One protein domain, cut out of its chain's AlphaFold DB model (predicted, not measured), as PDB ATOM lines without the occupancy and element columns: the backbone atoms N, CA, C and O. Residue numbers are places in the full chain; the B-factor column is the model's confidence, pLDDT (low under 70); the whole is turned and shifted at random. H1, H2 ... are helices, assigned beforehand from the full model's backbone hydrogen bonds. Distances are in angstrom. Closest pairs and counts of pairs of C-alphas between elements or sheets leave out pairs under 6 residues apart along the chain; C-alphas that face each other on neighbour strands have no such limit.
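AT A GLANCE: This is residues 22 to 67 of the 67 residues of the protein "Tnp_DDE_dom domain-containing protein" of Nakamurella silvestris (UniProt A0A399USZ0). Two long helices, H1 and H3, make a lopsided V, with the last residues of H1 meeting H3 at residues 56 to 63 and the short H2 in the turn between them. Residues 22 to 30 of H1 stick out as an arm. The 46 printed residues hold three named helices and no named strand, all helix in class; the whole is only just loose, close to compact, with a radius of gyration of the C-alphas of 11.5 A, and elongated, spanning 36 by 20 by 15 A.

HOW THE PARTS SIT: H1, residues 22 to 36, and H2, residues 39 to 43, only just touch, with 3 pairs of C-alphas within 8 A, and only at the corner by their link; the closest C-alphas are those of Lys 36 and Ala 42, 4.6 A apart. With residues 34 to 35 alone, H1 touches H3, residues 49 to 65, at a steep tilt of 62 degrees, opposite ways; C-alphas 35 and 59 come closest, 6.6 A. H2 and H3 only just touch, with 3 such pairs. Their closest C-alphas, 41 and 56, are 6.6 A apart. In H2 and H3 every O i to N i+4 pair is within hydrogen-bond range, in H1 9 of 11.

IN THESE COORDINATES: H1 begins at C-alpha 22 (13.580, 78.349, 1.184) and is 21.6 A long; H2 is 6.1 A. H3, 24.2 A, ends at C-alpha 65 (33.855, 72.618, 14.740).

THE WHOLE: The farthest C-alphas, 23 and 47, are 36.2 A apart. The printed part has no cut, both links are tight, and residue 67 alone has pLDDT under 70.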
ATOM      1  N   TYR A  22      13.388  76.935   0.869       84.25
ATOM      2  CA  TYR A  22      13.580  78.349   1.184       84.25
ATOM      3  C   TYR A  22      13.925  78.598   2.660       84.25
ATOM      4  O   TYR A  22      14.641  79.557   2.953       84.25
ATOM      5  N   GLN A  23      13.478  77.750   3.593       82.19
ATOM      6  CA  GLN A  23      13.836  77.864   5.014       82.19
ATOM      7  C   GLN A  23      15.343  77.665   5.239       82.19
ATOM      8  O   GLN A  23      15.973  78.427   5.979       82.19
ATOM      9  N   GLU A  24      15.954  76.724   4.519       86.88
ATOM     10  CA  GLU A  24      17.392  76.437   4.605       86.88
ATOM     11  C   GLU A  24      18.276  77.591   4.101       86.88
ATOM     12  O   GLU A  24      19.436  77.730   4.506       86.88
ATOM     13  N   ARG A  25      17.722  78.499   3.283       87.00
ATOM     14  CA  ARG A  25      18.438  79.675   2.766       87.00
ATOM     15  C   ARG A  25      18.998  80.556   3.882       87.00
ATOM     16  O   ARG A  25      20.077  81.127   3.721       87.00
ATOM     17  N   ASN A  26      18.285  80.692   5.001       89.38
ATOM     18  CA  ASN A  26      18.758  81.488   6.136       89.38
ATOM     19  C   ASN A  26      19.999  80.851   6.785       89.38
ATOM     20  O   ASN A  26      20.952  81.559   7.109       89.38
ATOM     21  N   THR A  27      20.030  79.523   6.908       88.94
ATOM     22  CA  THR A  27      21.187  78.773   7.420       88.94
ATOM     23  C   THR A  27      22.408  78.976   6.527       88.94
ATOM     24  O   THR A  27      23.478  79.347   7.017       88.94
ATOM     25  N   VAL A  28      22.230  78.840   5.209       88.94
ATOM     26  CA  VAL A  28      23.286  79.092   4.217       88.94
ATOM     27  C   VAL A  28      23.767  80.546   4.290       88.94
ATOM     28  O   VAL A  28      24.967  80.800   4.390       88.94
ATOM     29  N   GLY A  29      22.844  81.512   4.324       89.56
ATOM     30  CA  GLY A  29      23.165  82.938   4.420       89.56
ATOM     31  C   GLY A  29      23.953  83.293   5.682       89.56
ATOM     32  O   GLY A  29      24.946  84.016   5.605       89.56
ATOM     33  N   ARG A  30      23.575  82.729   6.837       91.31
ATOM     34  CA  ARG A  30      24.323  82.878   8.096       91.31
ATOM     35  C   ARG A  30      25.714  82.250   8.008       91.31
ATOM     36  O   ARG A  30      26.672  82.851   8.488       91.31
ATOM     37  N   GLY A  31      25.845  81.088   7.365       91.25
ATOM     38  CA  GLY A  31      27.138  80.453   7.093       91.25
ATOM     39  C   GLY A  31      28.073  81.357   6.287       91.25
ATOM     40  O   GLY A  31      29.195  81.625   6.714       91.25
ATOM     41  N   PHE A  32      27.584  81.916   5.178       88.69
ATOM     42  CA  PHE A  32      28.340  82.878   4.370       88.69
ATOM     43  C   PHE A  32      28.656  84.179   5.117       88.69
ATOM     44  O   PHE A  32      29.745  84.727   4.945       88.69
ATOM     45  N   GLY A  33      27.743  84.667   5.961       92.19
ATOM     46  CA  GLY A  33      27.991  85.823   6.823       92.19
ATOM     47  C   GLY A  33      29.158  85.584   7.785       92.19
ATOM     48  O   GLY A  33      30.059  86.413   7.877       92.19
ATOM     49  N   ARG A  34      29.198  84.409   8.424       91.75
ATOM     50  CA  ARG A  34      30.305  84.004   9.305       91.75
ATOM     51  C   ARG A  34      31.624  83.834   8.553       91.75
ATOM     52  O   ARG A  34      32.655  84.262   9.055       91.75
ATOM     53  N   LEU A  35      31.606  83.282   7.336       91.25
ATOM     54  CA  LEU A  35      32.803  83.209   6.484       91.25
ATOM     55  C   LEU A  35      33.355  84.606   6.164       91.25
ATOM     56  O   LEU A  35      34.559  84.834   6.244       91.25
ATOM     57  N   LYS A  36      32.474  85.566   5.867       90.38
ATOM     58  CA  LYS A  36      32.852  86.957   5.576       90.38
ATOM     59  C   LYS A  36      33.288  87.767   6.801       90.38
ATOM     60  O   LYS A  36      33.805  88.865   6.629       90.38
ATOM     61  N   GLN A  37      33.143  87.253   8.022       90.75
ATOM     62  CA  GLN A  37      33.735  87.888   9.204       90.75
ATOM     63  C   GLN A  37      35.274  87.884   9.138       90.75
ATOM     64  O   GLN A  37      35.940  88.745   9.708       90.75
ATOM     65  N   TRP A  38      35.845  86.936   8.397       89.62
ATOM     66  CA  TRP A  38      37.279  86.801   8.208       89.62
ATOM     67  C   TRP A  38      37.716  87.728   7.081       89.62
ATOM     68  O   TRP A  38      37.469  87.458   5.903       89.62
ATOM     69  N   ARG A  39      38.372  88.837   7.444       88.44
ATOM     70  CA  ARG A  39      38.696  89.930   6.512       88.44
ATOM     71  C   ARG A  39      39.442  89.451   5.264       88.44
ATOM     72  O   ARG A  39      39.104  89.888   4.173       88.44
ATOM     73  N   GLY A  40      40.378  88.510   5.412       86.88
ATOM     74  CA  GLY A  40      41.126  87.930   4.287       86.88
ATOM     75  C   GLY A  40      40.254  87.173   3.276       86.88
ATOM     76  O   GLY A  40      40.495  87.260   2.073       86.88
ATOM     77  N   ILE A  41      39.195  86.499   3.737       87.88
ATOM     78  CA  ILE A  41      38.229  85.816   2.862       87.88
ATOM     79  C   ILE A  41      37.265  86.829   2.244       87.88
ATOM     80  O   ILE A  41      36.969  86.752   1.053       87.88
ATOM     81  N   ALA A  42      36.789  87.789   3.039       90.44
ATOM     82  CA  ALA A  42      35.802  88.774   2.610       90.44
ATOM     83  C   ALA A  42      36.292  89.654   1.457       90.44
ATOM     84  O   ALA A  42      35.529  89.947   0.538       90.44
ATOM     85  N   THR A  43      37.556  90.071   1.508       89.12
ATOM     86  CA  THR A  43      38.137  90.973   0.510       89.12
ATOM     87  C   THR A  43      38.859  90.243  -0.615       89.12
ATOM     88  O   THR A  43      39.157  90.867  -1.628       89.12
ATOM     89  N   ARG A  44      39.137  88.939  -0.461       86.06
ATOM     90  CA  ARG A  44      39.870  88.122  -1.440       86.06
ATOM     91  C   ARG A  44      41.187  88.785  -1.882       86.06
ATOM     92  O   ARG A  44      41.504  88.825  -3.064       86.06
ATOM     93  N   TYR A  45      41.959  89.305  -0.924       83.62
ATOM     94  CA  TYR A  45      43.262  89.937  -1.200       83.62
ATOM     95  C   TYR A  45      44.398  88.949  -1.471       83.62
ATOM     96  O   TYR A  45      45.521  89.362  -1.749       83.62
ATOM     97  N   ASP A  46      44.126  87.653  -1.372       85.25
ATOM     98  CA  ASP A  46      45.148  86.647  -1.577       85.25
ATOM     99  C   ASP A  46      45.626  86.623  -3.033       85.25
ATOM    100  O   ASP A  46      44.829  86.506  -3.966       85.25
ATOM    101  N   LYS A  47      46.946  86.724  -3.224       90.00
ATOM    102  CA  LYS A  47      47.572  86.777  -4.554       90.00
ATOM    103  C   LYS A  47      47.407  85.461  -5.316       90.00
ATOM    104  O   LYS A  47      47.348  85.467  -6.543       90.00
ATOM    105  N   TYR A  48      47.339  84.341  -4.597       94.06
ATOM    106  CA  TYR A  48      47.252  83.010  -5.184       94.06
ATOM    107  C   TYR A  48      45.920  82.335  -4.855       94.06
ATOM    108  O   TYR A  48      45.381  82.429  -3.753       94.06
ATOM    109  N   ALA A  49      45.395  81.576  -5.819       92.69
ATOM    110  CA  ALA A  49      44.166  80.810  -5.620       92.69
ATOM    111  C   ALA A  49      44.324  79.718  -4.545       92.69
ATOM    112  O   ALA A  49      43.360  79.390  -3.855       92.69
ATOM    113  N   LEU A  50      45.536  79.168  -4.394       95.12
ATOM    114  CA  LEU A  50      45.831  78.110  -3.430       95.12
ATOM    115  C   LEU A  50      45.710  78.602  -1.985       95.12
ATOM    116  O   LEU A  50      45.047  77.960  -1.175       95.12
ATOM    117  N   THR A  51      46.310  79.749  -1.678       92.19
ATOM    118  CA  THR A  51      46.284  80.358  -0.344       92.19
ATOM    119  C   THR A  51      44.875  80.812   0.025       92.19
ATOM    120  O   THR A  51      44.390  80.461   1.101       92.19
ATOM    121  N   PHE A  52      44.147  81.431  -0.914       91.94
ATOM    122  CA  PHE A  52      42.730  81.750  -0.718       91.94
ATOM    123  C   PHE A  52      41.889  80.498  -0.420       91.94
ATOM    124  O   PHE A  52      41.069  80.494   0.500       91.94
ATOM    125  N   ARG A  53      42.096  79.413  -1.180       94.19
ATOM    126  CA  ARG A  53      41.374  78.148  -0.981       94.19
ATOM    127  C   ARG A  53      41.725  77.501   0.358       94.19
ATOM    128  O   ARG A  53      40.824  77.014   1.032       94.19
ATOM    129  N   GLY A  54      42.997  77.521   0.753       95.00
ATOM    130  CA  GLY A  54      43.446  77.033   2.057       95.00
ATOM    131  C   GLY A  54      42.787  77.793   3.207       95.00
ATOM    132  O   GLY A  54      42.220  77.172   4.103       95.00
ATOM    133  N   GLY A  55      42.765  79.127   3.130       93.31
ATOM    134  CA  GLY A  55      42.073  79.974   4.103       93.31
ATOM    135  C   GLY A  55      40.573  79.685   4.169       93.31
ATOM    136  O   GLY A  55      40.028  79.513   5.256       93.31
ATOM    137  N   LEU A  56      39.914  79.542   3.015       93.38
ATOM    138  CA  LEU A  56      38.493  79.201   2.950       93.38
ATOM    139  C   LEU A  56      38.191  77.858   3.625       93.38
ATOM    140  O   LEU A  56      37.263  77.771   4.426       93.38
ATOM    141  N   LEU A  57      38.978  76.820   3.328       94.69
ATOM    142  CA  LEU A  57      38.810  75.493   3.922       94.69
ATOM    143  C   LEU A  57      39.054  75.516   5.431       94.69
ATOM    144  O   LEU A  57      38.268  74.936   6.177       94.69
ATOM    145  N   LEU A  58      40.092  76.223   5.883       94.19
ATOM    146  CA  LEU A  58      40.373  76.399   7.304       94.19
ATOM    147  C   LEU A  58      39.199  77.068   8.021       94.19
ATOM    148  O   LEU A  58      38.731  76.561   9.036       94.19
ATOM    149  N   THR A  59      38.672  78.166   7.483       93.50
ATOM    150  CA  THR A  59      37.532  78.848   8.097       93.50
ATOM    151  C   THR A  59      36.269  77.993   8.065       93.50
ATOM    152  O   THR A  59      35.537  77.977   9.052       93.50
ATOM    153  N   CYS A  60      36.021  77.238   6.991       93.38
ATOM    154  CA  CYS A  60      34.928  76.268   6.956       93.38
ATOM    155  C   CYS A  60      35.072  75.208   8.058       93.38
ATOM    156  O   CYS A  60      34.105  74.959   8.773       93.38
ATOM    157  N   MET A  61      36.268  74.635   8.244       95.06
ATOM    158  CA  MET A  61      36.537  73.665   9.314       95.06
ATOM    159  C   MET A  61      36.322  74.277  10.699       95.06
ATOM    160  O   MET A  61      35.615  73.705  11.522       95.06
ATOM    161  N   VAL A  62      36.852  75.476  10.947       93.62
ATOM    162  CA  VAL A  62      36.666  76.186  12.220       93.62
ATOM    163  C   VAL A  62      35.189  76.488  12.479       93.62
ATOM    164  O   VAL A  62      34.720  76.311  13.595       93.62
ATOM    165  N   LEU A  63      34.429  76.929  11.474       91.44
ATOM    166  CA  LEU A  63      32.995  77.191  11.631       91.44
ATOM    167  C   LEU A  63      32.183  75.919  11.859       91.44
ATOM    168  O   LEU A  63      31.178  75.982  12.560       91.44
ATOM    169  N   HIS A  64      32.608  74.798  11.278       90.69
ATOM    170  CA  HIS A  64      31.976  73.501  11.483       90.69
ATOM    171  C   HIS A  64      32.237  72.956  12.891       90.69
ATOM    172  O   HIS A  64      31.311  72.483  13.526       90.69
ATOM    173  N   LEU A  65      33.467  73.088  13.401       93.06
ATOM    174  CA  LEU A  65      33.855  72.618  14.740       93.06
ATOM    175  C   LEU A  65      33.336  73.494  15.890       93.06
ATOM    176  O   LEU A  65      33.350  73.077  17.041       93.06
ATOM    177  N   ARG A  66      32.948  74.741  15.602       83.44
ATOM    178  CA  ARG A  66      32.404  75.688  16.593       83.44
ATOM    179  C   ARG A  66      30.882  75.613  16.732       83.44
ATOM    180  O   ARG A  66      30.323  76.403  17.493       83.44
ATOM    181  N   HIS A  67      30.236  74.753  15.955       65.44
ATOM    182  CA  HIS A  67      28.794  74.534  15.926       65.44
ATOM    183  C   HIS A  67      28.477  73.133  16.450       65.44
ATOM    184  O   HIS A  67      27.332  72.951  16.923       65.44
TER     185      HIS A  67